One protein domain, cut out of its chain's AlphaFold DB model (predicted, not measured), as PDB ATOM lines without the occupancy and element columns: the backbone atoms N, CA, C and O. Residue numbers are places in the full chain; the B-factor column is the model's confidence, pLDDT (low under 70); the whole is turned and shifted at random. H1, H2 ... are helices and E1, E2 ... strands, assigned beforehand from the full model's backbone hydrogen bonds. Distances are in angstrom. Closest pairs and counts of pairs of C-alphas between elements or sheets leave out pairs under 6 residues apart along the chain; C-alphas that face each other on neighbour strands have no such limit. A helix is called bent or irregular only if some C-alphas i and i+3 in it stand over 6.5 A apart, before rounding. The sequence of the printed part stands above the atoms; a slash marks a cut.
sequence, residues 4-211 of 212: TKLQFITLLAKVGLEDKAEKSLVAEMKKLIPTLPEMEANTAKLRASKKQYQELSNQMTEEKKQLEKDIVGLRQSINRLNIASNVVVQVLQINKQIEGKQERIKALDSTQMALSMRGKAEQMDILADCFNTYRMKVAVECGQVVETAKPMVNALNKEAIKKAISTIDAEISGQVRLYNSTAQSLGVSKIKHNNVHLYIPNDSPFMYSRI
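Overview. This is residues 4 to 211 of the 212 residues of an uncharacterized protein of Scopulibacillus darangshiensis (UniProt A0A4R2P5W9). A very long helical hairpin, H3 against H4, makes the long axis; at one end H5 folds back along the later part of H4, giving a loose three-helix bundle there. A short helical hairpin, H1 and H2, packs on H5 at that same end, and a tiny strand hairpin, E1 and E2, sits on the side of H4. The printed part has 208 residues, with five named helices and then two named strands in the order H1 H2 H3 H4 H5 E1 E2; the class is mostly helix, and the small sheet is antiparallel. The whole is extended, with a radius of gyration of the C-alphas of 28.7 A and spans of 99 by 42 by 22 A.

Arrangement. Look first at the hairpin of E1, residues 191 to 193, and E2, residues 196 to 198: the strands are antiparallel at 146 degrees, with N 196 and O 193 within hydrogen-bond range at 2.8 A. H4, residues 87 to 152, has 5 pairs of C-alphas within 8 A with E2, and the closest C-alphas of the two are those of Ala 128 and Val 196, 6.2 A apart. H3, residues 36 to 78, touches H4 at a shallow tilt of 15 degrees, opposite ways, and the closest C-alphas are those of Ile 71 and Ile 98, 5.7 A apart. H5, residues 158 to 185, is the hub, touching three helices; H3, H4 and H5 form an up and down bundle, each helix running against the one before it. H4 touches H5 with residues 127 to 149 alone, closest at the C-alphas of Leu 127 and Tyr 179, 6.7 A. H3 touches H5 with residues 36 to 43 alone, closest at the C-alphas of Thr 43 and Gln 175, 6.4 A. H2, residues 18 to 30, touches H5 at a steep tilt of 53 degrees, closest at the C-alphas of Val 26 and Ala 164, 5.2 A. H1, residues 4 to 14, touches H2, closest at the C-alphas of Ile 9 and Ala 21, 5.1 A. In H1, H2, H3 and H5 every O i to N i+4 pair is within hydrogen-bond range; in H4, 58 of 62 are.

Along the chain. Find C-alpha 87 at (-48.183, -20.076, -24.575); from there H4 runs 91.3 A to C-alpha 152 at (-21.618, -52.349, 56.579), with a kink of 26 degrees near residue 134. It is irregular, but only just: C-alphas 148 and 151 are 6.8 A apart. H3 is 63.5 A long and H5 39.5 A, with a kink of 26 degrees near residue 172. H1 begins at C-alpha 4, (-28.893, -47.394, 62.814).

Size, cuts and confidence. The two C-alphas farthest apart, those of Ser 85 and Ala 155, are 99.2 A apart. The printed part has no cut and no long link; residues 199 to 211 hold no named element. The mean pLDDT of the printed part is 81.5, and low values include residues 4 to 22 and 203 to 211.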
ATOM      1  N   THR A   4     -27.621 -46.874  62.297       55.47
ATOM      2  CA  THR A   4     -28.893 -47.394  62.814       55.47
ATOM      3  C   THR A   4     -29.973 -47.572  61.736       55.47
ATOM      4  O   THR A   4     -30.729 -48.538  61.778       55.47
ATOM      5  N   LYS A   5     -30.041 -46.686  60.728       58.00
ATOM      6  CA  LYS A   5     -31.055 -46.770  59.655       58.00
ATOM      7  C   LYS A   5     -30.797 -47.945  58.714       58.00
ATOM      8  O   LYS A   5     -31.728 -48.603  58.271       58.00
ATOM      9  N   LEU A   6     -29.530 -48.243  58.447       59.31
ATOM     10  CA  LEU A   6     -29.130 -49.353  57.582       59.31
ATOM     11  C   LEU A   6     -29.310 -50.714  58.274       59.31
ATOM     12  O   LEU A   6     -29.733 -51.682  57.642       59.31
ATOM     13  N   GLN A   7     -29.065 -50.776  59.588       59.16
ATOM     14  CA  GLN A   7     -29.410 -51.936  60.418       59.16
ATOM     15  C   GLN A   7     -30.926 -52.176  60.464       59.16
ATOM     16  O   GLN A   7     -31.360 -53.320  60.382       59.16
ATOM     17  N   PHE A   8     -31.733 -51.112  60.513       59.22
ATOM     18  CA  PHE A   8     -33.192 -51.205  60.428       59.22
ATOM     19  C   PHE A   8     -33.670 -51.705  59.054       59.22
ATOM     20  O   PHE A   8     -34.506 -52.596  58.982       59.22
ATOM     21  N   ILE A   9     -33.083 -51.218  57.958       58.84
ATOM     22  CA  ILE A   9     -33.368 -51.706  56.596       58.84
ATOM     23  C   ILE A   9     -32.946 -53.177  56.427       58.84
ATOM     24  O   ILE A   9     -33.674 -53.967  55.832       58.84
ATOM     25  N   THR A  10     -31.816 -53.570  57.023       56.06
ATOM     26  CA  THR A  10     -31.373 -54.974  57.100       56.06
ATOM     27  C   THR A  10     -32.378 -55.838  57.869       56.06
ATOM     28  O   THR A  10     -32.652 -56.970  57.480       56.06
ATOM     29  N   LEU A  11     -32.938 -55.311  58.961       57.91
ATOM     30  CA  LEU A  11     -33.961 -55.993  59.748       57.91
ATOM     31  C   LEU A  11     -35.257 -56.155  58.945       57.91
ATOM     32  O   LEU A  11     -35.815 -57.242  58.943       57.91
ATOM     33  N   LEU A  12     -35.692 -55.122  58.214       59.12
ATOM     34  CA  LEU A  12     -36.886 -55.157  57.359       59.12
ATOM     35  C   LEU A  12     -36.771 -56.170  56.211       59.12
ATOM     36  O   LEU A  12     -37.740 -56.871  55.926       59.12
ATOM     37  N   ALA A  13     -35.590 -56.293  55.598       55.44
ATOM     38  CA  ALA A  13     -35.333 -57.321  54.592       55.44
ATOM     39  C   ALA A  13     -35.510 -58.740  55.168       55.44
ATOM     40  O   ALA A  13     -36.135 -59.582  54.538       55.44
ATOM     41  N   LYS A  14     -35.082 -58.986  56.416       58.41
ATOM     42  CA  LYS A  14     -35.259 -60.291  57.085       58.41
ATOM     43  C   LYS A  14     -36.714 -60.674  57.383       58.41
ATOM     44  O   LYS A  14     -36.971 -61.849  57.618       58.41
ATOM     45  N   VAL A  15     -37.647 -59.719  57.410       58.19
ATOM     46  CA  VAL A  15     -39.075 -59.973  57.705       58.19
ATOM     47  C   VAL A  15     -39.931 -60.094  56.434       58.19
ATOM     48  O   VAL A  15     -41.153 -60.015  56.513       58.19
ATOM     49  N   GLY A  16     -39.312 -60.254  55.257       53.44
ATOM     50  CA  GLY A  16     -40.024 -60.385  53.978       53.44
ATOM     51  C   GLY A  16     -40.523 -59.060  53.387       53.44
ATOM     52  O   GLY A  16     -41.370 -59.060  52.499       53.44
ATOM     53  N   LEU A  17     -40.010 -57.913  53.855       61.84
ATOM     54  CA  LEU A  17     -40.288 -56.576  53.297       61.84
ATOM     55  C   LEU A  17     -39.148 -56.083  52.393       61.84
ATOM     56  O   LEU A  17     -38.843 -54.888  52.348       61.84
ATOM     57  N   GLU A  18     -38.515 -57.010  51.678       60.09
ATOM     58  CA  GLU A  18     -37.293 -56.811  50.891       60.09
ATOM     59  C   GLU A  18     -37.429 -55.666  49.875       60.09
ATOM     60  O   GLU A  18     -36.575 -54.783  49.838       60.09
ATOM     61  N   ASP A  19     -38.555 -55.573  49.162       61.31
ATOM     62  CA  ASP A  19     -38.794 -54.507  48.177       61.31
ATOM     63  C   ASP A  19     -38.944 -53.107  48.805       61.31
ATOM     64  O   ASP A  19     -38.560 -52.094  48.212       61.31
ATOM     65  N   LYS A  20     -39.514 -53.011  50.015       65.94
ATOM     66  CA  LYS A  20     -39.629 -51.729  50.739       65.94
ATOM     67  C   LYS A  20     -38.291 -51.329  51.358       65.94
ATOM     68  O   LYS A  20     -37.952 -50.144  51.365       65.94
ATOM     69  N   ALA A  21     -37.532 -52.312  51.839       66.50
ATOM     70  CA  ALA A  21     -36.179 -52.135  52.344       66.50
ATOM     71  C   ALA A  21     -35.233 -51.654  51.229       66.50
ATOM     72  O   ALA A  21     -34.516 -50.676  51.427       66.50
ATOM     73  N   GLU A  22     -35.304 -52.254  50.038       69.50
ATOM     74  CA  GLU A  22     -34.520 -51.865  48.861       69.50
ATOM     75  C   GLU A  22     -34.826 -50.433  48.415       69.50
ATOM     76  O   GLU A  22     -33.911 -49.620  48.301       69.50
ATOM     77  N   LYS A  23     -36.105 -50.065  48.247       75.00
ATOM     78  CA  LYS A  23     -36.488 -48.693  47.861       75.00
ATOM     79  C   LYS A  23     -36.018 -47.648  48.872       75.00
ATOM     80  O   LYS A  23     -35.551 -46.576  48.484       75.00
ATOM     81  N   SER A  24     -36.120 -47.954  50.166       78.19
ATOM     82  CA  SER A  24     -35.625 -47.066  51.220       78.19
ATOM     83  C   SER A  24     -34.099 -46.958  51.199       78.19
ATOM     84  O   SER A  24     -33.571 -45.860  51.379       78.19
ATOM     85  N   LEU A  25     -33.401 -48.065  50.929       76.75
ATOM     86  CA  LEU A  25     -31.947 -48.100  50.807       76.75
ATOM     87  C   LEU A  25     -31.463 -47.274  49.613       76.75
ATOM     88  O   LEU A  25     -30.578 -46.438  49.776       76.75
ATOM     89  N   VAL A  26     -32.089 -47.451  48.446       83.19
ATOM     90  CA  VAL A  26     -31.811 -46.667  47.235       83.19
ATOM     91  C   VAL A  26     -32.001 -45.179  47.516       83.19
ATOM     92  O   VAL A  26     -31.115 -44.382  47.219       83.19
ATOM     93  N   ALA A  27     -33.113 -44.789  48.144       83.50
ATOM     94  CA  ALA A  27     -33.383 -43.389  48.462       83.50
ATOM     95  C   ALA A  27     -32.341 -42.782  49.421       83.50
ATOM     96  O   ALA A  27     -31.914 -41.645  49.224       83.50
ATOM     97  N   GLU A  28     -31.909 -43.512  50.452       80.56
ATOM     98  CA  GLU A  28     -30.880 -43.030  51.385       80.56
ATOM     99  C   GLU A  28     -29.484 -42.988  50.749       80.56
ATOM    100  O   GLU A  28     -28.724 -42.059  51.022       80.56
ATOM    101  N   MET A  29     -29.147 -43.943  49.881       83.12
ATOM    102  CA  MET A  29     -27.884 -43.941  49.141       83.12
ATOM    103  C   MET A  29     -27.839 -42.825  48.093       83.12
ATOM    104  O   MET A  29     -26.818 -42.158  47.977       83.12
ATOM    105  N   LYS A  30     -28.948 -42.532  47.404       84.69
ATOM    106  CA  LYS A  30     -29.041 -41.388  46.481       84.69
ATOM    107  C   LYS A  30     -28.796 -40.044  47.167       84.69
ATOM    108  O   LYS A  30     -28.227 -39.152  46.552       84.69
ATOM    109  N   LYS A  31     -29.148 -39.890  48.449       85.25
ATOM    110  CA  LYS A  31     -28.830 -38.667  49.220       85.25
ATOM    111  C   LYS A  31     -27.327 -38.436  49.397       85.25
ATOM    112  O   LYS A  31     -26.929 -37.322  49.716       85.25
ATOM    113  N   LEU A  32     -26.506 -39.472  49.225       81.88
ATOM    114  CA  LEU A  32     -25.045 -39.363  49.218       81.88
ATOM    115  C   LEU A  32     -24.493 -38.963  47.840       81.88
ATOM    116  O   LEU A  32     -23.293 -38.744  47.725       81.88
ATOM    117  N   ILE A  33     -25.356 -38.853  46.825       86.00
ATOM    118  CA  ILE A  33     -25.033 -38.371  45.479       86.00
ATOM    119  C   ILE A  33     -25.825 -37.076  45.229       86.00
ATOM    120  O   ILE A  33     -26.769 -37.057  44.431       86.00
ATOM    121  N   PRO A  34     -25.522 -35.981  45.954       88.19
ATOM    122  CA  PRO A  34     -26.265 -34.728  45.838       88.19
ATOM    123  C   PRO A  34     -26.233 -34.128  44.427       88.19
ATOM    124  O   PRO A  34     -27.085 -33.300  44.112       88.19
ATOM    125  N   THR A  35     -25.293 -34.538  43.571       89.31
ATOM    126  CA  THR A  35     -25.179 -34.028  42.195       89.31
ATOM    127  C   THR A  35     -25.963 -34.833  41.162       89.31
ATOM    128  O   THR A  35     -26.040 -34.430  40.000       89.31
ATOM    129  N   LEU A  36     -26.627 -35.920  41.570       87.25
ATOM    130  CA  LEU A  36     -27.482 -36.711  40.683       87.25
ATOM    131  C   LEU A  36     -28.596 -35.875  40.008       87.25
ATOM    132  O   LEU A  36     -28.734 -35.980  38.789       87.25
ATOM    133  N   PRO A  37     -29.329 -34.980  40.708       90.31
ATOM    134  CA  PRO A  37     -30.354 -34.150  40.067       90.31
ATOM    135  C   PRO A  37     -29.784 -33.156  39.043       90.31
ATOM    136  O   PRO A  37     -30.418 -32.880  38.026       90.31
ATOM    137  N   GLU A  38     -28.581 -32.621  39.285       90.62
ATOM    138  CA  GLU A  38     -27.880 -31.747  38.330       90.62
ATOM    139  C   GLU A  38     -27.535 -32.527  37.052       90.62
ATOM    140  O   GLU A  38     -27.748 -32.041  35.940       90.62
ATOM    141  N   MET A  39     -27.068 -33.771  37.208       89.25
ATOM    142  CA  MET A  39     -26.777 -34.662  36.087       89.25
ATOM    143  C   MET A  39     -28.037 -34.968  35.272       89.25
ATOM    144  O   MET A  39     -28.010 -34.820  34.053       89.25
ATOM    145  N   GLU A  40     -29.138 -35.340  35.930       90.38
ATOM    146  CA  GLU A  40     -30.431 -35.600  35.285       90.38
ATOM    147  C   GLU A  40     -30.963 -34.373  34.535       90.38
ATOM    148  O   GLU A  40     -31.465 -34.491  33.416       90.38
ATOM    149  N   ALA A  41     -30.823 -33.179  35.119       92.25
ATOM    150  CA  ALA A  41     -31.223 -31.939  34.470       92.25
ATOM    151  C   ALA A  41     -30.382 -31.661  33.212       92.25
ATOM    152  O   ALA A  41     -30.925 -31.293  32.167       92.25
ATOM    153  N   ASN A  42     -29.064 -31.864  33.279       91.12
ATOM    154  CA  ASN A  42     -28.167 -31.627  32.149       91.12
ATOM    155  C   ASN A  42     -28.380 -32.644  31.017       91.12
ATOM    156  O   ASN A  42     -28.446 -32.261  29.846       91.12
ATOM    157  N   THR A  43     -28.593 -33.921  31.330       90.38
ATOM    158  CA  THR A  43     -28.916 -34.925  30.307       90.38
ATOM    159  C   THR A  43     -30.322 -34.755  29.730       90.38
ATOM    160  O   THR A  43     -30.533 -35.024  28.543       90.38
ATOM    161  N   ALA A  44     -31.282 -34.253  30.512       92.94
ATOM    162  CA  ALA A  44     -32.595 -33.867  30.003       92.94
ATOM    163  C   ALA A  44     -32.495 -32.713  28.992       92.94
ATOM    164  O   ALA A  44     -33.104 -32.799  27.923       92.94
ATOM    165  N   LYS A  45     -31.673 -31.687  29.270       93.31
ATOM    166  CA  LYS A  45     -31.367 -30.614  28.302       93.31
ATOM    167  C   LYS A  45     -30.749 -31.175  27.023       93.31
ATOM    168  O   LYS A  45     -31.181 -30.812  25.933       93.31
ATOM    169  N   LEU A  46     -29.801 -32.110  27.141       91.88
ATOM    170  CA  LEU A  46     -29.162 -32.742  25.983       91.88
ATOM    171  C   LEU A  46     -30.182 -33.481  25.107       91.88
ATOM    172  O   LEU A  46     -30.188 -33.334  23.883       91.88
ATOM    173  N   ARG A  47     -31.084 -34.247  25.735       92.75
ATOM    174  CA  ARG A  47     -32.167 -34.955  25.038       92.75
ATOM    175  C   ARG A  47     -33.123 -33.982  24.346       92.75
ATOM    176  O   ARG A  47     -33.509 -34.235  23.206       92.75
ATOM    177  N   ALA A  48     -33.493 -32.896  25.023       92.69
ATOM    178  CA  ALA A  48     -34.380 -31.873  24.481       92.69
ATOM    179  C   ALA A  48     -33.754 -31.166  23.269       92.69
ATOM    180  O   ALA A  48     -34.378 -31.129  22.212       92.69
ATOM    181  N   SER A  49     -32.503 -30.709  23.388       92.50
ATOM    182  CA  SER A  49     -31.767 -30.059  22.297       92.50
ATOM    183  C   SER A  49     -31.640 -30.991  21.086       92.50
ATOM    184  O   SER A  49     -32.015 -30.631  19.969       92.50
ATOM    185  N   LYS A  50     -31.239 -32.255  21.296       88.94
ATOM    186  CA  LYS A  50     -31.171 -33.257  20.218       88.94
ATOM    187  C   LYS A  50     -32.512 -33.436  19.502       88.94
ATOM    188  O   LYS A  50     -32.546 -33.443  18.273       88.94
ATOM    189  N   LYS A  51     -33.605 -33.560  20.261       92.00
ATOM    190  CA  LYS A  51     -34.955 -33.710  19.707       92.00
ATOM    191  C   LYS A  51     -35.370 -32.476  18.901       92.00
ATOM    192  O   LYS A  51     -35.813 -32.630  17.770       92.00
ATOM    193  N   GLN A  52     -35.154 -31.276  19.438       92.75
ATOM    194  CA  GLN A  52     -35.492 -30.013  18.780       92.75
ATOM    195  C   GLN A  52     -34.793 -29.866  17.421       92.75
ATOM    196  O   GLN A  52     -35.448 -29.606  16.412       92.75
ATOM    197  N   TYR A  53     -33.472 -30.060  17.366       90.25
ATOM    198  CA  TYR A  53     -32.731 -29.929  16.106       90.25
ATOM    199  C   TYR A  53     -33.083 -31.033  15.104       90.25
ATOM    200  O   TYR A  53     -33.111 -30.779  13.899       90.25
ATOM    201  N   GLN A  54     -33.404 -32.238  15.579       89.75
ATOM    202  CA  GLN A  54     -33.872 -33.317  14.715       89.75
ATOM    203  C   GLN A  54     -35.251 -33.010  14.111       89.75
ATOM    204  O   GLN A  54     -35.447 -33.209  12.913       89.75
ATOM    205  N   GLU A  55     -36.185 -32.481  14.900       93.06
ATOM    206  CA  GLU A  55     -37.508 -32.062  14.421       93.06
ATOM    207  C   GLU A  55     -37.406 -30.934  13.390       93.06
ATOM    208  O   GLU A  55     -37.986 -31.048  12.309       93.06
ATOM    209  N   LEU A  56     -36.602 -29.901  13.663       92.06
ATOM    210  CA  LEU A  56     -36.357 -28.805  12.719       92.06
ATOM    211  C   LEU A  56     -35.731 -29.307  11.410       92.06
ATOM    212  O   LEU A  56     -36.166 -28.926  10.324       92.06
ATOM    213  N   SER A  57     -34.735 -30.196  11.494       90.38
ATOM    214  CA  SER A  57     -34.111 -30.789  10.305       90.38
ATOM    215  C   SER A  57     -35.109 -31.604   9.479       90.38
ATOM    216  O   SER A  57     -35.095 -31.528   8.249       90.38
ATOM    217  N   ASN A  58     -35.990 -32.364  10.133       93.00
ATOM    218  CA  ASN A  58     -37.022 -33.146   9.454       93.00
ATOM    219  C   ASN A  58     -38.047 -32.240   8.759       93.00
ATOM    220  O   ASN A  58     -38.383 -32.490   7.605       93.00
ATOM    221  N   GLN A  59     -38.491 -31.167   9.423       93.69
ATOM    222  CA  GLN A  59     -39.421 -30.189   8.848       93.69
ATOM    223  C   GLN A  59     -38.844 -29.524   7.592       93.69
ATOM    224  O   GLN A  59     -39.508 -29.503   6.559       93.69
ATOM    225  N   MET A  60     -37.593 -29.054   7.642       92.25
ATOM    226  CA  MET A  60     -36.937 -28.454   6.471       92.25
ATOM    227  C   MET A  60     -36.742 -29.460   5.333       92.25
ATOM    228  O   MET A  60     -36.904 -29.113   4.164       92.25
ATOM    229  N   THR A  61     -36.421 -30.715   5.663       92.81
ATOM    230  CA  THR A  61     -36.272 -31.782   4.663       92.81
ATOM    231  C   THR A  61     -37.598 -32.064   3.956       92.81
ATOM    232  O   THR A  61     -37.618 -32.263   2.742       92.81
ATOM    233  N   GLU A  62     -38.707 -32.061   4.696       95.44
ATOM    234  CA  GLU A  62     -40.039 -32.263   4.126       95.44
ATOM    235  C   GLU A  62     -40.490 -31.063   3.280       95.44
ATOM    236  O   GLU A  62     -40.969 -31.252   2.163       95.44
ATOM    237  N   GLU A  63     -40.250 -29.827   3.743       94.38
ATOM    238  CA  GLU A  63     -40.510 -28.611   2.952       94.38
ATOM    239  C   GLU A  63     -39.726 -28.642   1.633       94.38
ATOM    240  O   GLU A  63     -40.292 -28.404   0.563       94.38
ATOM    241  N   LYS A  64     -38.441 -29.017   1.681       94.19
ATOM    242  CA  LYS A  64     -37.602 -29.160   0.488       94.19
ATOM    243  C   LYS A  64     -38.173 -30.185  -0.492       94.19
ATOM    244  O   LYS A  64     -38.329 -29.866  -1.669       94.19
ATOM    245  N   LYS A  65     -38.544 -31.381  -0.021       95.69
ATOM    246  CA  LYS A  65     -39.150 -32.423  -0.870       95.69
ATOM    247  C   LYS A  65     -40.449 -31.956  -1.521       95.69
ATOM    248  O   LYS A  65     -40.683 -32.238  -2.696       95.69
ATOM    249  N   GLN A  66     -41.291 -31.238  -0.780       96.31
ATOM    250  CA  GLN A  66     -42.537 -30.709  -1.324       96.31
ATOM    251  C   GLN A  66     -42.269 -29.660  -2.413       96.31
ATOM    252  O   GLN A  66     -42.891 -29.710  -3.473       96.31
ATOM    253  N   LEU A  67     -41.299 -28.763  -2.211       95.06
ATOM    254  CA  LEU A  67     -40.891 -27.787  -3.228       95.06
ATOM    255  C   LEU A  67     -40.303 -28.455  -4.478       95.06
ATOM    256  O   LEU A  67     -40.611 -28.042  -5.596       95.06
ATOM    257  N   GLU A  68     -39.492 -29.500  -4.311       94.75
ATOM    258  CA  GLU A  68     -38.954 -30.290  -5.425       94.75
ATOM    259  C   GLU A  68     -40.079 -30.965  -6.223       94.75
ATOM    260  O   GLU A  68     -40.097 -30.902  -7.456       94.75
ATOM    261  N   LYS A  69     -41.069 -31.543  -5.531       96.75
ATOM    262  CA  LYS A  69     -42.260 -32.136  -6.153       96.75
ATOM    263  C   LYS A  69     -43.086 -31.098  -6.918       96.75
ATOM    264  O   LYS A  69     -43.496 -31.368  -8.048       96.75
ATOM    265  N   ASP A  70     -43.285 -29.912  -6.347       94.31
ATOM    266  CA  ASP A  70     -43.976 -28.803  -7.009       94.31
ATOM    267  C   ASP A  70     -43.248 -28.373  -8.291       94.31
ATOM    268  O   ASP A  70     -43.886 -28.171  -9.322       94.31
ATOM    269  N   ILE A  71     -41.912 -28.263  -8.256       94.56
ATOM    270  CA  ILE A  71     -41.102 -27.917  -9.434       94.56
ATOM    271  C   ILE A  71     -41.285 -28.959 -10.539       94.56
ATOM    272  O   ILE A  71     -41.459 -28.590 -11.701       94.56
ATOM    273  N   VAL A  72     -41.268 -30.253 -10.204       94.94
ATOM    274  CA  VAL A  72     -41.527 -31.318 -11.186       94.94
ATOM    275  C   VAL A  72     -42.930 -31.177 -11.781       94.94
ATOM    276  O   VAL A  72     -43.077 -31.254 -13.002       94.94
ATOM    277  N   GLY A  73     -43.944 -30.902 -10.956       93.44
ATOM    278  CA  GLY A  73     -45.315 -30.656 -11.415       93.44
ATOM    279  C   GLY A  73     -45.429 -29.456 -12.362       93.44
ATOM    280  O   GLY A  73     -46.063 -29.560 -13.412       93.44
ATOM    281  N   LEU A  74     -44.759 -28.346 -12.042       92.50
ATOM    282  CA  LEU A  74     -44.696 -27.145 -12.885       92.50
ATOM    283  C   LEU A  74     -43.961 -27.402 -14.211       92.50
ATOM    284  O   LEU A  74     -44.392 -26.956 -15.270       92.50
ATOM    285  N   ARG A  75     -42.877 -28.181 -14.199       91.06
ATOM    286  CA  ARG A  75     -42.191 -28.581 -15.440       91.06
ATOM    287  C   ARG A  75     -43.075 -29.464 -16.320       91.06
ATOM    288  O   ARG A  75     -43.067 -29.328 -17.539       91.06
ATOM    289  N   GLN A  76     -43.862 -30.354 -15.717       91.38
ATOM    290  CA  GLN A  76     -44.819 -31.179 -16.452       91.38
ATOM    291  C   GLN A  76     -45.998 -30.369 -17.003       91.38
ATOM    292  O   GLN A  76     -46.503 -30.717 -18.070       91.38
ATOM    293  N   SER A  77     -46.445 -29.311 -16.318       88.69
ATOM    294  CA  SER A  77     -47.537 -28.467 -16.815       88.69
ATOM    295  C   SER A  77     -47.131 -27.670 -18.054       88.69
ATOM    296  O   SER A  77     -47.948 -27.566 -18.964       88.69
ATOM    297  N   ILE A  78     -45.869 -27.226 -18.156       86.19
ATOM    298  CA  ILE A  78     -45.312 -26.628 -19.387       86.19
ATOM    299  C   ILE A  78     -45.504 -27.568 -20.584       86.19
ATOM    300  O   ILE A  78     -45.997 -27.144 -21.625       86.19
ATOM    301  N   ASN A  79     -45.199 -28.859 -20.419       82.00
ATOM    302  CA  ASN A  79     -45.334 -29.859 -21.487       82.00
ATOM    303  C   ASN A  79     -46.792 -30.130 -21.901       82.00
ATOM    304  O   ASN A  79     -47.024 -30.769 -22.924       82.00
ATOM    305  N   ARG A  80     -47.771 -29.691 -21.102       85.31
ATOM    306  CA  ARG A  80     -49.211 -29.854 -21.364       85.31
ATOM    307  C   ARG A  80     -49.865 -28.579 -21.905       85.31
ATOM    308  O   ARG A  80     -51.072 -28.583 -22.139       85.31
ATOM    309  N   LEU A  81     -49.109 -27.491 -22.076       84.25
ATOM    310  CA  LEU A  81     -49.638 -26.245 -22.625       84.25
ATOM    311  C   LEU A  81     -50.006 -26.420 -24.102       84.25
ATOM    312  O   LEU A  81     -49.237 -26.955 -24.897       84.25
ATOM    313  N   ASN A  82     -51.196 -25.948 -24.463       74.75
ATOM    314  CA  ASN A  82     -51.729 -26.027 -25.821       74.75
ATOM    315  C   ASN A  82     -51.315 -24.782 -26.631       74.75
ATOM    316  O   ASN A  82     -51.304 -23.696 -26.061       74.75
ATOM    317  N   ILE A  83     -51.027 -24.912 -27.937       62.03
ATOM    318  CA  ILE A  83     -50.350 -23.915 -28.818       62.03
ATOM    319  C   ILE A  83     -51.220 -22.670 -29.156       62.03
ATOM    320  O   ILE A  83     -51.113 -22.071 -30.221       62.03
ATOM    321  N   ALA A  84     -52.124 -22.248 -28.272       62.06
ATOM    322  CA  ALA A  84     -52.866 -20.997 -28.440       62.06
ATOM    323  C   ALA A  84     -51.933 -19.777 -28.269       62.06
ATOM    324  O   ALA A  84     -50.881 -19.879 -27.640       62.06
ATOM    325  N   SER A  85     -52.322 -18.598 -28.771       58.19
ATOM    326  CA  SER A  85     -51.457 -17.401 -28.903       58.19
ATOM    327  C   SER A  85     -50.810 -16.853 -27.610       58.19
ATOM    328  O   SER A  85     -50.031 -15.908 -27.676       58.19
ATOM    329  N   ASN A  86     -51.072 -17.456 -26.445       78.56
ATOM    330  CA  ASN A  86     -50.579 -17.050 -25.128       78.56
ATOM    331  C   ASN A  86     -49.647 -18.083 -24.441       78.56
ATOM    332  O   ASN A  86     -49.459 -18.038 -23.224       78.56
ATOM    333  N   VAL A  87     -49.079 -19.054 -25.172       83.19
ATOM    334  CA  VAL A  87     -48.183 -20.076 -24.575       83.19
ATOM    335  C   VAL A  87     -46.928 -19.459 -23.968       83.19
ATOM    336  O   VAL A  87     -46.543 -19.812 -22.858       83.19
ATOM    337  N   VAL A  88     -46.300 -18.514 -24.669       85.06
ATOM    338  CA  VAL A  88     -45.017 -17.927 -24.248       85.06
ATOM    339  C   VAL A  88     -45.136 -17.247 -22.882       85.06
ATOM    340  O   VAL A  88     -44.294 -17.457 -22.012       85.06
ATOM    341  N   VAL A  89     -46.208 -16.484 -22.655       87.25
ATOM    342  CA  VAL A  89     -46.440 -15.801 -21.372       87.25
ATOM    343  C   VAL A  89     -46.688 -16.813 -20.253       87.25
ATOM    344  O   VAL A  89     -46.147 -16.651 -19.162       87.25
ATOM    345  N   GLN A  90     -47.451 -17.879 -20.517       85.38
ATOM    346  CA  GLN A  90     -47.705 -18.938 -19.534       85.38
ATOM    347  C   GLN A  90     -46.418 -19.680 -19.153       85.38
ATOM    348  O   GLN A  90     -46.168 -19.906 -17.970       85.38
ATOM    349  N   VAL A  91     -45.557 -19.989 -20.127       87.94
ATOM    350  CA  VAL A  91     -44.242 -20.596 -19.871       87.94
ATOM    351  C   VAL A  91     -43.363 -19.671 -19.028       87.94
ATOM    352  O   VAL A  91     -42.772 -20.124 -18.051       87.94
ATOM    353  N   LEU A  92     -43.310 -18.372 -19.345       89.94
ATOM    354  CA  LEU A  92     -42.542 -17.396 -18.562       89.94
ATOM    355  C   LEU A  92     -43.048 -17.283 -17.117       89.94
ATOM    356  O   LEU A  92     -42.246 -17.233 -16.184       89.94
ATOM    357  N   GLN A  93     -44.368 -17.286 -16.909       91.31
ATOM    358  CA  GLN A  93     -44.960 -17.271 -15.569       91.31
ATOM    359  C   GLN A  93     -44.605 -18.531 -14.769       91.31
ATOM    360  O   GLN A  93     -44.217 -18.420 -13.605       91.31
ATOM    361  N   ILE A  94     -44.689 -19.714 -15.386       90.75
ATOM    362  CA  ILE A  94     -44.324 -20.976 -14.730       90.75
ATOM    363  C   ILE A  94     -42.822 -21.013 -14.418       90.75
ATOM    364  O   ILE A  94     -42.442 -21.397 -13.312       90.75
ATOM    365  N   ASN A  95     -41.962 -20.559 -15.334       92.31
ATOM    366  CA  ASN A  95     -40.519 -20.482 -15.094       92.31
ATOM    367  C   ASN A  95     -40.188 -19.562 -13.915       92.31
ATOM    368  O   ASN A  95     -39.415 -19.956 -13.048       92.31
ATOM    369  N   LYS A  96     -40.854 -18.408 -13.801       94.81
ATOM    370  CA  LYS A  96     -40.698 -17.517 -12.643       94.81
ATOM    371  C   LYS A  96     -41.113 -18.187 -11.325       94.81
ATOM    372  O   LYS A  96     -40.477 -17.984 -10.293       94.81
ATOM    373  N   GLN A  97     -42.168 -19.009 -11.338       93.50
ATOM    374  CA  GLN A  97     -42.568 -19.797 -10.163       93.50
ATOM    375  C   GLN A  97     -41.533 -20.877  -9.814       93.50
ATOM    376  O   GLN A  97     -41.258 -21.099  -8.634       93.50
ATOM    377  N   ILE A  98     -40.953 -21.540 -10.821       94.12
ATOM    378  CA  ILE A  98     -39.878 -22.524 -10.633       94.12
ATOM    379  C   ILE A  98     -38.644 -21.851 -10.025       94.12
ATOM    380  O   ILE A  98     -38.123 -22.359  -9.035       94.12
ATOM    381  N   GLU A  99     -38.210 -20.713 -10.569       95.19
ATOM    382  CA  GLU A  99     -37.065 -19.943 -10.066       95.19
ATOM    383  C   GLU A  99     -37.257 -19.560  -8.594       95.19
ATOM    384  O   GLU A  99     -36.408 -19.886  -7.766       95.19
ATOM    385  N   GLY A 100     -38.417 -19.000  -8.231       95.25
ATOM    386  CA  GLY A 100     -38.712 -18.656  -6.836       95.25
ATOM    387  C   GLY A 100     -38.689 -19.866  -5.888       95.25
ATOM    388  O   GLY A 100     -38.196 -19.776  -4.762       95.25
ATOM    389  N   LYS A 101     -39.158 -21.040  -6.337       95.44
ATOM    390  CA  LYS A 101     -39.062 -22.283  -5.546       95.44
ATOM    391  C   LYS A 101     -37.621 -22.793  -5.441       95.44
ATOM    392  O   LYS A 101     -37.228 -23.269  -4.380       95.44
ATOM    393  N   GLN A 102     -36.819 -22.670  -6.498       93.50
ATOM    394  CA  GLN A 102     -35.399 -23.036  -6.477       93.50
ATOM    395  C   GLN A 102     -34.585 -22.125  -5.549       93.50
ATOM    396  O   GLN A 102     -33.720 -22.609  -4.820       93.50
ATOM    397  N   GLU A 103     -34.877 -20.825  -5.530       95.75
ATOM    398  CA  GLU A 103     -34.298 -19.882  -4.569       95.75
ATOM    399  C   GLU A 103     -34.665 -20.258  -3.132       95.75
ATOM    400  O   GLU A 103     -33.795 -20.295  -2.260       95.75
ATOM    401  N   ARG A 104     -35.928 -20.633  -2.892       94.62
ATOM    402  CA  ARG A 104     -36.365 -21.115  -1.579       94.62
ATOM    403  C   ARG A 104     -35.630 -22.386  -1.151       94.62
ATOM    404  O   ARG A 104     -35.210 -22.457  -0.001       94.62
ATOM    405  N   ILE A 105     -35.419 -23.350  -2.050       94.56
ATOM    406  CA  ILE A 105     -34.631 -24.562  -1.754       94.56
ATOM    407  C   ILE A 105     -33.194 -24.197  -1.355       94.56
ATOM    408  O   ILE A 105     -32.709 -24.677  -0.334       94.56
ATOM    409  N   LYS A 106     -32.530 -23.295  -2.090       94.38
ATOM    410  CA  LYS A 106     -31.175 -22.828  -1.736       94.38
ATOM    411  C   LYS A 106     -31.139 -22.146  -0.363       94.38
ATOM    412  O   LYS A 106     -30.191 -22.341   0.405       94.38
ATOM    413  N   ALA A 107     -32.166 -21.360  -0.040       93.44
ATOM    414  CA  ALA A 107     -32.304 -20.730   1.270       93.44
ATOM    415  C   ALA A 107     -32.514 -21.770   2.387       93.44
ATOM    416  O   ALA A 107     -31.910 -21.643   3.454       93.44
ATOM    417  N   LEU A 108     -33.313 -22.816   2.141       93.31
ATOM    418  CA  LEU A 108     -33.506 -23.931   3.075       93.31
ATOM    419  C   LEU A 108     -32.206 -24.703   3.312       93.31
ATOM    420  O   LEU A 108     -31.857 -24.929   4.466       93.31
ATOM    421  N   ASP A 109     -31.447 -25.021   2.262       91.75
ATOM    422  CA  ASP A 109     -30.157 -25.716   2.382       91.75
ATOM    423  C   ASP A 109     -29.158 -24.908   3.227       91.75
ATOM    424  O   ASP A 109     -28.517 -25.435   4.141       91.75
ATOM    425  N   SER A 110     -29.083 -23.596   2.983       91.56
ATOM    426  CA  SER A 110     -28.236 -22.682   3.760       91.56
ATOM    427  C   SER A 110     -28.671 -22.616   5.231       91.56
ATOM    428  O   SER A 110     -27.841 -22.644   6.143       91.56
ATOM    429  N   THR A 111     -29.984 -22.583   5.474       91.38
ATOM    430  CA  THR A 111     -30.566 -22.573   6.825       91.38
ATOM    431  C   THR A 111     -30.304 -23.891   7.553       91.38
ATOM    432  O   THR A 111     -29.946 -23.880   8.729       91.38
ATOM    433  N   GLN A 112     -30.403 -25.028   6.860       90.00
ATOM    434  CA  GLN A 112     -30.132 -26.349   7.418       90.00
ATOM    435  C   GLN A 112     -28.661 -26.503   7.816       90.00
ATOM    436  O   GLN A 112     -28.365 -27.028   8.892       90.00
ATOM    437  N   MET A 113     -27.737 -25.976   7.007       89.25
ATOM    438  CA  MET A 113     -26.316 -25.935   7.354       89.25
ATOM    439  C   MET A 113     -26.061 -25.076   8.602       89.25
ATOM    440  O   MET A 113     -25.395 -25.530   9.535       89.25
ATOM    441  N   ALA A 114     -26.634 -23.869   8.663       89.81
ATOM    442  CA  ALA A 114     -26.493 -22.978   9.816       89.81
ATOM    443  C   ALA A 114     -27.087 -23.583  11.103       89.81
ATOM    444  O   ALA A 114     -26.465 -23.520  12.166       89.81
ATOM    445  N   LEU A 115     -28.260 -24.221  11.009       89.44
ATOM    446  CA  LEU A 115     -28.894 -24.924  12.127       89.44
ATOM    447  C   LEU A 115     -28.068 -26.119  12.600       89.44
ATOM    448  O   LEU A 115     -27.942 -26.314  13.804       89.44
ATOM    449  N   SER A 116     -27.463 -26.877  11.683       87.62
ATOM    450  CA  SER A 116     -26.564 -27.983  12.029       87.62
ATOM    451  C   SER A 116     -25.344 -27.492  12.816       87.62
ATOM    452  O   SER A 116     -25.015 -28.043  13.867       87.62
ATOM    453  N   MET A 117     -24.712 -26.401  12.370       88.06
ATOM    454  CA  MET A 117     -23.575 -25.806  13.080       88.06
ATOM    455  C   MET A 117     -23.963 -25.289  14.469       88.06
ATOM    456  O   MET A 117     -23.273 -25.576  15.447       88.06
ATOM    457  N   ARG A 118     -25.081 -24.559  14.566       89.00
ATOM    458  CA  ARG A 118     -25.582 -24.027  15.838       89.00
ATOM    459  C   ARG A 118     -25.975 -25.142  16.804       89.00
ATOM    460  O   ARG A 118     -25.568 -25.107  17.960       89.00
ATOM    461  N   GLY A 119     -26.701 -26.149  16.322       88.38
ATOM    462  CA  GLY A 119     -27.104 -27.296  17.127       88.38
ATOM    463  C   GLY A 119     -25.917 -28.113  17.613       88.38
ATOM    464  O   GLY A 119     -25.901 -28.531  18.767       88.38
ATOM    465  N   LYS A 120     -24.873 -28.266  16.788       87.94
ATOM    466  CA  LYS A 120     -23.621 -28.888  17.227       87.94
ATOM    467  C   LYS A 120     -22.951 -28.087  18.343       87.94
ATOM    468  O   LYS A 120     -22.534 -28.691  19.324       87.94
ATOM    469  N   ALA A 121     -22.842 -26.765  18.214       88.00
ATOM    470  CA  ALA A 121     -22.236 -25.923  19.247       88.00
ATOM    471  C   ALA A 121     -23.005 -26.012  20.577       88.00
ATOM    472  O   ALA A 121     -22.408 -26.294  21.611       88.00
ATOM    473  N   GLU A 122     -24.332 -25.892  20.531       90.62
ATOM    474  CA  GLU A 122     -25.184 -25.990  21.718       90.62
ATOM    475  C   GLU A 122     -25.095 -27.371  22.385       90.62
ATOM    476  O   GLU A 122     -24.935 -27.479  23.599       90.62
ATOM    477  N   GLN A 123     -25.135 -28.453  21.600       90.81
ATOM    478  CA  GLN A 123     -24.963 -29.800  22.142       90.81
ATOM    479  C   GLN A 123     -23.561 -30.004  22.731       90.81
ATOM    480  O   GLN A 123     -23.434 -30.715  23.722       90.81
ATOM    481  N   MET A 124     -22.520 -29.377  22.174       88.81
ATOM    482  CA  MET A 124     -21.162 -29.414  22.732       88.81
ATOM    483  C   MET A 124     -21.059 -28.671  24.069       88.81
ATOM    484  O   MET A 124     -20.406 -29.179  24.980       88.81
ATOM    485  N   ASP A 125     -21.732 -27.526  24.216       90.44
ATOM    486  CA  ASP A 125     -21.831 -26.814  25.497       90.44
ATOM    487  C   ASP A 125     -22.509 -27.696  26.555       90.44
ATOM    488  O   ASP A 125     -21.953 -27.930  27.629       90.44
ATOM    489  N   ILE A 126     -23.656 -28.294  26.215       91.38
ATOM    490  CA  ILE A 126     -24.385 -29.185  27.130       91.38
ATOM    491  C   ILE A 126     -23.563 -30.446  27.448       91.38
ATOM    492  O   ILE A 126     -23.576 -30.922  28.583       91.38
ATOM    493  N   LEU A 127     -22.830 -31.001  26.476       90.06
ATOM    494  CA  LEU A 127     -21.927 -32.132  26.709       90.06
ATOM    495  C   LEU A 127     -20.805 -31.760  27.683       90.06
ATOM    496  O   LEU A 127     -20.463 -32.583  28.528       90.06
ATOM    497  N   ALA A 128     -20.260 -30.544  27.616       88.31
ATOM    498  CA  ALA A 128     -19.261 -30.083  28.576       88.31
ATOM    499  C   ALA A 128     -19.822 -29.985  30.000       88.31
ATOM    500  O   ALA A 128     -19.184 -30.473  30.938       88.31
ATOM    501  N   ASP A 129     -21.042 -29.473  30.158       89.56
ATOM    502  CA  ASP A 129     -21.736 -29.447  31.451       89.56
ATOM    503  C   ASP A 129     -22.010 -30.862  31.980       89.56
ATOM    504  O   ASP A 129     -21.736 -31.170  33.147       89.56
ATOM    505  N   CYS A 130     -22.490 -31.761  31.111       87.69
ATOM    506  CA  CYS A 130     -22.702 -33.172  31.438       87.69
ATOM    507  C   CYS A 130     -21.400 -33.840  31.889       87.69
ATOM    508  O   CYS A 130     -21.382 -34.531  32.907       87.69
ATOM    509  N   PHE A 131     -20.309 -33.623  31.154       85.88
ATOM    510  CA  PHE A 131     -19.010 -34.211  31.448       85.88
ATOM    511  C   PHE A 131     -18.462 -33.726  32.792       85.88
ATOM    512  O   PHE A 131     -18.044 -34.547  33.610       85.88
ATOM    513  N   ASN A 132     -18.506 -32.415  33.049       85.69
ATOM    514  CA  ASN A 132     -18.065 -31.842  34.319       85.69
ATOM    515  C   ASN A 132     -18.878 -32.403  35.489       85.69
ATOM    516  O   ASN A 132     -18.303 -32.858  36.478       85.69
ATOM    517  N   THR A 133     -20.205 -32.443  35.357       85.44
ATOM    518  CA  THR A 133     -21.093 -32.976  36.401       85.44
ATOM    519  C   THR A 133     -20.804 -34.455  36.661       85.44
ATOM    520  O   THR A 133     -20.585 -34.865  37.801       85.44
ATOM    521  N   TYR A 134     -20.720 -35.255  35.597       82.56
ATOM    522  CA  TYR A 134     -20.509 -36.692  35.697       82.56
ATOM    523  C   TYR A 134     -19.119 -37.053  36.235       82.56
ATOM    524  O   TYR A 134     -18.990 -37.752  37.241       82.56
ATOM    525  N   ARG A 135     -18.055 -36.599  35.565       73.25
ATOM    526  CA  ARG A 135     -16.696 -37.085  35.824       73.25
ATOM    527  C   ARG A 135     -16.083 -36.485  37.083       73.25
ATOM    528  O   ARG A 135     -15.309 -37.185  37.742       73.25
ATOM    529  N   MET A 136     -16.380 -35.218  37.378       73.56
ATOM    530  CA  MET A 136     -15.768 -34.501  38.502       73.56
ATOM    531  C   MET A 136     -16.551 -34.662  39.800       73.56
ATOM    532  O   MET A 136     -15.928 -34.690  40.856       73.56
ATOM    533  N   LYS A 137     -17.885 -34.787  39.737       82.19
ATOM    534  CA  LYS A 137     -18.724 -34.841  40.941       82.19
ATOM    535  C   LYS A 137     -19.365 -36.212  41.144       82.19
ATOM    536  O   LYS A 137     -18.978 -36.928  42.066       82.19
ATOM    537  N   VAL A 138     -20.248 -36.635  40.235       83.94
ATOM    538  CA  VAL A 138     -21.044 -37.867  40.402       83.94
ATOM    539  C   VAL A 138     -20.154 -39.099  40.556       83.94
ATOM    540  O   VAL A 138     -20.378 -39.902  41.455       83.94
ATOM    541  N   ALA A 139     -19.106 -39.250  39.741       80.88
ATOM    542  CA  ALA A 139     -18.198 -40.394  39.842       80.88
ATOM    543  C   ALA A 139     -17.460 -40.463  41.197       80.88
ATOM    544  O   ALA A 139     -17.209 -41.555  41.708       80.88
ATOM    545  N   VAL A 140     -17.131 -39.312  41.793       83.50
ATOM    546  CA  VAL A 140     -16.491 -39.234  43.117       83.50
ATOM    547  C   VAL A 140     -17.495 -39.599  44.211       83.50
ATOM    548  O   VAL A 140     -17.196 -40.426  45.071       83.50
ATOM    549  N   GLU A 141     -18.708 -39.049  44.136       85.19
ATOM    550  CA  GLU A 141     -19.812 -39.338  45.062       85.19
ATOM    551  C   GLU A 141     -20.221 -40.822  45.019       85.19
ATOM    552  O   GLU A 141     -20.404 -41.449  46.062       85.19
ATOM    553  N   CYS A 142     -20.255 -41.437  43.833       84.50
ATOM    554  CA  CYS A 142     -20.477 -42.880  43.678       84.50
ATOM    555  C   CYS A 142     -19.387 -43.702  44.387       84.50
ATOM    556  O   CYS A 142     -19.686 -44.701  45.047       84.50
ATOM    557  N   GLY A 143     -18.126 -43.264  44.312       80.12
ATOM    558  CA  GLY A 143     -17.027 -43.857  45.076       80.12
ATOM    559  C   GLY A 143     -17.268 -43.796  46.589       80.12
ATOM    560  O   GLY A 143     -17.135 -44.811  47.274       80.12
ATOM    561  N   GLN A 144     -17.716 -42.645  47.098       80.88
ATOM    562  CA  GLN A 144     -18.032 -42.448  48.519       80.88
ATOM    563  C   GLN A 144     -19.221 -43.300  48.989       80.88
ATOM    564  O   GLN A 144     -19.215 -43.795  50.121       80.88
ATOM    565  N   VAL A 145     -20.226 -43.523  48.133       80.69
ATOM    566  CA  VAL A 145     -21.332 -44.456  48.411       80.69
ATOM    567  C   VAL A 145     -20.794 -45.866  48.645       80.69
ATOM    568  O   VAL A 145     -21.150 -46.498  49.642       80.69
ATOM    569  N   VAL A 146     -19.904 -46.345  47.771       78.88
ATOM    570  CA  VAL A 146     -19.287 -47.675  47.899       78.88
ATOM    571  C   VAL A 146     -18.440 -47.769  49.165       78.88
ATOM    572  O   VAL A 146     -18.569 -48.737  49.911       78.88
ATOM    573  N   GLU A 147     -17.606 -46.767  49.442       79.12
ATOM    574  CA  GLU A 147     -16.768 -46.730  50.648       79.12
ATOM    575  C   GLU A 147     -17.599 -46.699  51.933       79.12
ATOM    576  O   GLU A 147     -17.255 -47.371  52.905       79.12
ATOM    577  N   THR A 148     -18.730 -45.995  51.921       75.31
ATOM    578  CA  THR A 148     -19.666 -45.954  53.050       75.31
ATOM    579  C   THR A 148     -20.397 -47.286  53.229       75.31
ATOM    580  O   THR A 148     -20.615 -47.724  54.358       75.31
ATOM    581  N   ALA A 149     -20.778 -47.946  52.133       73.56
ATOM    582  CA  ALA A 149     -21.509 -49.208  52.175       73.56
ATOM    583  C   ALA A 149     -20.615 -50.397  52.566       73.56
ATOM    584  O   ALA A 149     -21.045 -51.257  53.333       73.56
ATOM    585  N   LYS A 150     -19.364 -50.437  52.085       75.25
ATOM    586  CA  LYS A 150     -18.430 -51.564  52.242       75.25
ATOM    587  C   LYS A 150     -18.272 -52.085  53.682       75.25
ATOM    588  O   LYS A 150     -18.451 -53.286  53.868       75.25
ATOM    589  N   PRO A 151     -17.986 -51.265  54.715       71.25
ATOM    590  CA  PRO A 151     -17.829 -51.761  56.087       71.25
ATOM    591  C   PRO A 151     -19.147 -52.227  56.728       71.25
ATOM    592  O   PRO A 151     -19.136 -52.756  57.837       71.25
ATOM    593  N   MET A 152     -20.288 -51.999  56.074       66.81
ATOM    594  CA  MET A 152     -21.618 -52.349  56.579       66.81
ATOM    595  C   MET A 152     -22.161 -53.645  55.963       66.81
ATOM    596  O   MET A 152     -23.177 -54.159  56.439       66.81
ATOM    597  N   VAL A 153     -21.494 -54.173  54.931       71.94
ATOM    598  CA  VAL A 153     -21.845 -55.432  54.267       71.94
ATOM    599  C   VAL A 153     -21.483 -56.617  55.163       71.94
ATOM    600  O   VAL A 153     -20.352 -56.756  55.621       71.94
ATOM    601  N   ASN A 154     -22.445 -57.504  55.389       69.25
ATOM    602  CA  ASN A 154     -22.282 -58.798  56.043       69.25
ATOM    603  C   ASN A 154     -23.189 -59.846  55.372       69.25
ATOM    604  O   ASN A 154     -24.017 -59.510  54.526       69.25
ATOM    605  N   ALA A 155     -23.062 -61.117  55.760       65.31
ATOM    606  CA  ALA A 155     -23.802 -62.229  55.149       65.31
ATOM    607  C   ALA A 155     -25.333 -62.036  55.108       65.31
ATOM    608  O   ALA A 155     -25.995 -62.617  54.258       65.31
ATOM    609  N   LEU A 156     -25.895 -61.211  55.997       62.25
ATOM    610  CA  LEU A 156     -27.337 -61.029  56.155       62.25
ATOM    611  C   LEU A 156     -27.914 -59.859  55.343       62.25
ATOM    612  O   LEU A 156     -29.126 -59.795  55.186       62.25
ATOM    613  N   ASN A 157     -27.091 -58.918  54.868       66.75
ATOM    614  CA  ASN A 157     -27.557 -57.723  54.141       66.75
ATOM    615  C   ASN A 157     -26.859 -57.479  52.798       66.75
ATOM    616  O   ASN A 157     -27.207 -56.537  52.084       66.75
ATOM    617  N   LYS A 158     -25.886 -58.328  52.459       72.94
ATOM    618  CA  LYS A 158     -25.051 -58.205  51.266       72.94
ATOM    619  C   LYS A 158     -25.859 -58.081  49.983       72.94
ATOM    620  O   LYS A 158     -25.618 -57.152  49.218       72.94
ATOM    621  N   GLU A 159     -26.826 -58.965  49.771       75.25
ATOM    622  CA  GLU A 159     -27.613 -58.986  48.533       75.25
ATOM    623  C   GLU A 159     -28.501 -57.744  48.390       75.25
ATOM    624  O   GLU A 159     -28.515 -57.123  47.332       75.25
ATOM    625  N   ALA A 160     -29.147 -57.293  49.469       72.75
ATOM    626  CA  ALA A 160     -29.954 -56.072  49.452       72.75
ATOM    627  C   ALA A 160     -29.108 -54.817  49.166       72.75
ATOM    628  O   ALA A 160     -29.505 -53.964  48.369       72.75
ATOM    629  N   ILE A 161     -27.916 -54.716  49.771       75.12
ATOM    630  CA  ILE A 161     -26.980 -53.606  49.532       75.12
ATOM    631  C   ILE A 161     -26.461 -53.620  48.093       75.12
ATOM    632  O   ILE A 161     -26.453 -52.580  47.434       75.12
ATOM    633  N   LYS A 162     -26.065 -54.792  47.586       78.94
ATOM    634  CA  LYS A 162     -25.616 -54.949  46.199       78.94
ATOM    635  C   LYS A 162     -26.709 -54.584  45.203       78.94
ATOM    636  O   LYS A 162     -26.429 -53.865  44.248       78.94
ATOM    637  N   LYS A 163     -27.942 -55.039  45.436       80.88
ATOM    638  CA  LYS A 163     -29.084 -54.758  44.563       80.88
ATOM    639  C   LYS A 163     -29.393 -53.261  44.516       80.88
ATOM    640  O   LYS A 163     -29.462 -52.710  43.426       80.88
ATOM    641  N   ALA A 164     -29.435 -52.579  45.662       79.50
ATOM    642  CA  ALA A 164     -29.659 -51.132  45.700       79.50
ATOM    643  C   ALA A 164     -28.553 -50.320  45.004       79.50
ATOM    644  O   ALA A 164     -28.854 -49.373  44.280       79.50
ATOM    645  N   ILE A 165     -27.281 -50.695  45.187       82.38
ATOM    646  CA  ILE A 165     -26.165 -50.053  44.471       82.38
ATOM    647  C   ILE A 165     -26.294 -50.288  42.961       82.38
ATOM    648  O   ILE A 165     -26.133 -49.348  42.189       82.38
ATOM    649  N   SER A 166     -26.652 -51.508  42.550       82.50
ATOM    650  CA  SER A 166     -26.895 -51.853  41.145       82.50
ATOM    651  C   SER A 166     -28.024 -51.022  40.524       82.50
ATOM    652  O   SER A 166     -27.884 -50.518  39.412       82.50
ATOM    653  N   THR A 167     -29.117 -50.786  41.257       84.62
ATOM    654  CA  THR A 167     -30.209 -49.911  40.802       84.62
ATOM    655  C   THR A 167     -29.731 -48.481  40.543       84.62
ATOM    656  O   THR A 167     -30.080 -47.897  39.519       84.62
ATOM    657  N   ILE A 168     -28.925 -47.918  41.450       85.31
ATOM    658  CA  ILE A 168     -28.398 -46.550  41.322       85.31
ATOM    659  C   ILE A 168     -27.417 -46.455  40.150       85.31
ATOM    660  O   ILE A 168     -27.476 -45.519  39.356       85.31
ATOM    661  N   ASP A 169     -26.527 -47.433  40.012       85.75
ATOM    662  CA  ASP A 169     -25.582 -47.472  38.901       85.75
ATOM    663  C   ASP A 169     -26.275 -47.646  37.550       85.75
ATOM    664  O   ASP A 169     -25.860 -47.012  36.587       85.75
ATOM    665  N   ALA A 170     -27.338 -48.451  37.453       84.94
ATOM    666  CA  ALA A 170     -28.090 -48.610  36.209       84.94
ATOM    667  C   ALA A 170     -28.701 -47.280  35.738       84.94
ATOM    668  O   ALA A 170     -28.676 -46.963  34.546       84.94
ATOM    669  N   GLU A 171     -29.213 -46.481  36.673       85.88
ATOM    670  CA  GLU A 171     -29.757 -45.152  36.399       85.88
ATOM    671  C   GLU A 171     -28.671 -44.187  35.921       85.88
ATOM    672  O   GLU A 171     -28.815 -43.580  34.857       85.88
ATOM    673  N   ILE A 172     -27.551 -44.108  36.643       87.06
ATOM    674  CA  ILE A 172     -26.427 -43.244  36.267       87.06
ATOM    675  C   ILE A 172     -25.823 -43.700  34.935       87.06
ATOM    676  O   ILE A 172     -25.624 -42.878  34.043       87.06
ATOM    677  N   SER A 173     -25.638 -45.003  34.737       85.31
ATOM    678  CA  SER A 173     -25.164 -45.591  33.479       85.31
ATOM    679  C   SER A 173     -26.076 -45.241  32.303       85.31
ATOM    680  O   SER A 173     -25.598 -44.964  31.205       85.31
ATOM    681  N   GLY A 174     -27.396 -45.199  32.512       85.12
ATOM    682  CA  GLY A 174     -28.347 -44.738  31.500       85.12
ATOM    683  C   GLY A 174     -28.086 -43.293  31.059       85.12
ATOM    684  O   GLY A 174     -28.114 -42.993  29.861       85.12
ATOM    685  N   GLN A 175     -27.764 -42.413  32.008       87.75
ATOM    686  CA  GLN A 175     -27.400 -41.022  31.732       87.75
ATOM    687  C   GLN A 175     -26.043 -40.918  31.011       87.75
ATOM    688  O   GLN A 175     -25.905 -40.165  30.043       87.75
ATOM    689  N   VAL A 176     -25.058 -41.728  31.412       85.19
ATOM    690  CA  VAL A 176     -23.727 -41.785  30.780       85.19
ATOM    691  C   VAL A 176     -23.802 -42.294  29.347       85.19
ATOM    692  O   VAL A 176     -23.172 -41.725  28.460       85.19
ATOM    693  N   ARG A 177     -24.620 -43.313  29.070       86.94
ATOM    694  CA  ARG A 177     -24.830 -43.817  27.705       86.94
ATOM    695  C   ARG A 177     -25.431 -42.765  26.779       86.94
ATOM    696  O   ARG A 177     -25.061 -42.691  25.605       86.94
ATOM    697  N   LEU A 178     -26.337 -41.925  27.284       86.06
ATOM    698  CA  LEU A 178     -26.872 -40.809  26.502       86.06
ATOM    699  C   LEU A 178     -25.775 -39.787  26.163       86.06
ATOM    700  O   LEU A 178     -25.681 -39.361  25.009       86.06
ATOM    701  N   TYR A 179     -24.926 -39.444  27.135       87.81
ATOM    702  CA  TYR A 179     -23.738 -38.625  26.893       87.81
ATOM    703  C   TYR A 179     -22.824 -39.282  25.843       87.81
ATOM    704  O   TYR A 179     -22.533 -38.664  24.822       87.81
ATOM    705  N   ASN A 180     -22.451 -40.553  26.033       86.06
ATOM    706  CA  ASN A 180     -21.530 -41.299  25.171       86.06
ATOM    707  C   ASN A 180     -22.032 -41.381  23.728       86.06
ATOM    708  O   ASN A 180     -21.294 -41.060  22.798       86.06
ATOM    709  N   SER A 181     -23.299 -41.753  23.532       87.00
ATOM    710  CA  SER A 181     -23.905 -41.831  22.197       87.00
ATOM    711  C   SER A 181     -23.953 -40.471  21.494       87.00
ATOM    712  O   SER A 181     -23.694 -40.384  20.294       87.00
ATOM    713  N   THR A 182     -24.235 -39.392  22.229       85.00
ATOM    714  CA  THR A 182     -24.284 -38.039  21.659       85.00
ATOM    715  C   THR A 182     -22.879 -37.527  21.337       85.00
ATOM    716  O   THR A 182     -22.637 -37.065  20.222       85.00
ATOM    717  N   ALA A 183     -21.919 -37.718  22.243       86.44
ATOM    718  CA  ALA A 183     -20.509 -37.404  22.027       86.44
ATOM    719  C   ALA A 183     -19.926 -38.163  20.819       86.44
ATOM    720  O   ALA A 183     -19.235 -37.572  19.990       86.44
ATOM    721  N   GLN A 184     -20.249 -39.450  20.657       85.56
ATOM    722  CA  GLN A 184     -19.858 -40.221  19.474       85.56
ATOM    723  C   GLN A 184     -20.467 -39.645  18.193       85.56
ATOM    724  O   GLN A 184     -19.745 -39.437  17.222       85.56
ATOM    725  N   SER A 185     -21.766 -39.323  18.200       83.81
ATOM    726  CA  SER A 185     -22.446 -38.773  17.017       83.81
ATOM    727  C   SER A 185     -21.889 -37.422  16.556       83.81
ATOM    728  O   SER A 185     -21.922 -37.116  15.368       83.81
ATOM    729  N   LEU A 186     -21.330 -36.631  17.477       82.38
ATOM    730  CA  LEU A 186     -20.714 -35.336  17.176       82.38
ATOM    731  C   LEU A 186     -19.207 -35.425  16.879       82.38
ATOM    732  O   LEU A 186     -18.592 -34.404  16.545       82.38
ATOM    733  N   GLY A 187     -18.622 -36.627  16.963       78.19
ATOM    734  CA  GLY A 187     -17.205 -36.879  16.697       78.19
ATOM    735  C   GLY A 187     -16.274 -36.377  17.802       78.19
ATOM    736  O   GLY A 187     -15.170 -35.931  17.516       78.19
ATOM    737  N   VAL A 188     -16.706 -36.420  19.064       69.81
ATOM    738  CA  VAL A 188     -16.021 -35.808  20.221       69.81
ATOM    739  C   VAL A 188     -14.846 -36.660  20.734       69.81
ATOM    740  O   VAL A 188     -14.553 -36.725  21.927       69.81
ATOM    741  N   SER A 189     -14.118 -37.344  19.852       60.62
ATOM    742  CA  SER A 189     -12.917 -38.088  20.237       60.62
ATOM    743  C   SER A 189     -11.793 -37.116  20.632       60.62
ATOM    744  O   SER A 189     -11.011 -36.671  19.799       60.62
ATOM    745  N   LYS A 190     -11.692 -36.806  21.934       61.09
ATOM    746  CA  LYS A 190     -10.655 -35.949  22.548       61.09
ATOM    747  C   LYS A 190     -10.678 -34.484  22.084       61.09
ATOM    748  O   LYS A 190      -9.627 -33.880  21.875       61.09
ATOM    749  N   ILE A 191     -11.864 -33.891  21.953       71.69
ATOM    750  CA  ILE A 191     -11.999 -32.463  21.621       71.69
ATOM    751  C   ILE A 191     -11.922 -31.623  22.904       71.69
ATOM    752  O   ILE A 191     -12.530 -31.961  23.920       71.69
ATOM    753  N   LYS A 192     -11.182 -30.509  22.854       74.12
ATOM    754  CA  LYS A 192     -11.230 -29.466  23.885       74.12
ATOM    755  C   LYS A 192     -12.342 -28.477  23.529       74.12
ATOM    756  O   LYS A 192     -12.281 -27.864  22.469       74.12
ATOM    757  N   HIS A 193     -13.326 -28.311  24.409       79.56
ATOM    758  CA  HIS A 193     -14.437 -27.364  24.250       79.56
ATOM    759  C   HIS A 193     -14.629 -26.586  25.552       79.56
ATOM    760  O   HIS A 193     -14.688 -27.203  26.609       79.56
ATOM    761  N   ASN A 194     -14.651 -25.249  25.510       76.62
ATOM    762  CA  ASN A 194     -14.736 -24.386  26.705       76.62
ATOM    763  C   ASN A 194     -13.775 -24.788  27.845       76.62
ATOM    764  O   ASN A 194     -14.153 -24.853  29.010       76.62
ATOM    765  N   ASN A 195     -12.516 -25.095  27.510       76.31
ATOM    766  CA  ASN A 195     -11.495 -25.612  28.437       76.31
ATOM    767  C   ASN A 195     -11.773 -26.986  29.075       76.31
ATOM    768  O   ASN A 195     -10.960 -27.451  29.871       76.31
ATOM    769  N   VAL A 196     -12.832 -27.682  28.665       75.50
ATOM    770  CA  VAL A 196     -13.133 -29.058  29.068       75.50
ATOM    771  C   VAL A 196     -12.594 -30.025  28.017       75.50
ATOM    772  O   VAL A 196     -12.878 -29.900  26.825       75.50
ATOM    773  N   HIS A 197     -11.799 -31.001  28.454       75.75
ATOM    774  CA  HIS A 197     -11.348 -32.099  27.601       75.75
ATOM    775  C   HIS A 197     -12.408 -33.195  27.575       75.75
ATOM    776  O   HIS A 197     -12.469 -34.037  28.470       75.75
ATOM    777  N   LEU A 198     -13.235 -33.176  26.534       78.38
ATOM    778  CA  LEU A 198     -14.293 -34.156  26.363       78.38
ATOM    779  C   LEU A 198     -13.703 -35.480  25.878       78.38
ATOM    780  O   LEU A 198     -12.950 -35.542  24.902       78.38
ATOM    781  N   TYR A 199     -14.065 -36.555  26.564       78.12
ATOM    782  CA  TYR A 199     -13.804 -37.922  26.136       78.12
ATOM    783  C   TYR A 199     -14.999 -38.809  26.484       78.12
ATOM    784  O   TYR A 199     -15.926 -38.366  27.163       78.12
ATOM    785  N   ILE A 200     -14.985 -40.046  25.990       77.06
ATOM    786  CA  ILE A 200     -16.006 -41.066  26.257       77.06
ATOM    787  C   ILE A 200     -15.608 -41.786  27.553       77.06
ATOM    788  O   ILE A 200     -14.651 -42.565  27.527       77.06
ATOM    789  N   PRO A 201     -16.234 -41.497  28.707       71.94
ATOM    790  CA  PRO A 201     -15.977 -42.244  29.922       71.94
ATOM    791  C   PRO A 201     -16.612 -43.638  29.875       71.94
ATOM    792  O   PRO A 201     -17.498 -43.918  29.066       71.94
ATOM    793  N   ASN A 202     -16.192 -44.494  30.807       70.75
ATOM    794  CA  ASN A 202     -16.842 -45.777  31.046       70.75
ATOM    795  C   ASN A 202     -18.308 -45.581  31.453       70.75
ATOM    796  O   ASN A 202     -18.627 -44.649  32.197       70.75
ATOM    797  N   ASP A 203     -19.153 -46.505  30.994       69.69
ATOM    798  CA  ASP A 203     -20.599 -46.494  31.226       69.69
ATOM    799  C   ASP A 203     -20.964 -46.564  32.715       69.69
ATOM    800  O   ASP A 203     -21.885 -45.872  33.130       69.69
ATOM    801  N   SER A 204     -20.229 -47.346  33.515       69.44
ATOM    802  CA  SER A 204     -20.456 -47.461  34.959       69.44
ATOM    803  C   SER A 204     -19.379 -46.702  35.744       69.44
ATOM    804  O   SER A 204     -18.189 -47.026  35.626       69.44
ATOM    805  N   PRO A 205     -19.759 -45.709  36.570       64.50
ATOM    806  CA  PRO A 205     -18.847 -45.081  37.522       64.50
ATOM    807  C   PRO A 205     -18.622 -45.941  38.776       64.50
ATOM    808  O   PRO A 205     -17.701 -45.662  39.548       64.50
ATOM    809  N   PHE A 206     -19.435 -46.978  39.007       62.91
ATOM    810  CA  PHE A 206     -19.310 -47.835  40.179       62.91
ATOM    811  C   PHE A 206     -18.235 -48.910  39.970       62.91
ATOM    812  O   PHE A 206     -18.337 -49.813  39.145       62.91
ATOM    813  N   MET A 207     -17.182 -48.856  40.788       58.16
ATOM    814  CA  MET A 207     -16.126 -49.876  40.840       58.16
ATOM    815  C   MET A 207     -16.602 -51.099  41.643       58.16
ATOM    816  O   MET A 207     -16.107 -51.367  42.740       58.16
ATOM    817  N   TYR A 208     -17.582 -51.835  41.110       51.88
ATOM    818  CA  TYR A 208     -18.237 -52.990  41.752       51.88
ATOM    819  C   TYR A 208     -17.290 -54.043  42.321       51.88
ATOM    820  O   TYR A 208     -17.610 -54.680  43.324       51.88
ATOM    821  N   SER A 209     -16.103 -54.189  41.728       49.66
ATOM    822  CA  SER A 209     -15.038 -55.079  42.201       49.66
ATOM    823  C   SER A 209     -14.593 -54.810  43.645       49.66
ATOM    824  O   SER A 209     -13.869 -55.616  44.224       49.66
ATOM    825  N   ARG A 210     -15.019 -53.695  44.254       48.41
ATOM    826  CA  ARG A 210     -14.673 -53.292  45.624       48.41
ATOM    827  C   ARG A 210     -15.719 -53.658  46.686       48.41
ATOM    828  O   ARG A 210     -15.429 -53.467  47.871       48.41
ATOM    829  N   ILE A 211     -16.886 -54.185  46.300       50.56
ATOM    830  CA  ILE A 211     -17.933 -54.653  47.227       50.56
ATOM    831  C   ILE A 211     -17.749 -56.164  47.444       50.56
ATOM    832  O   ILE A 211     -18.324 -56.985  46.728       50.56
TER     833      ILE A 211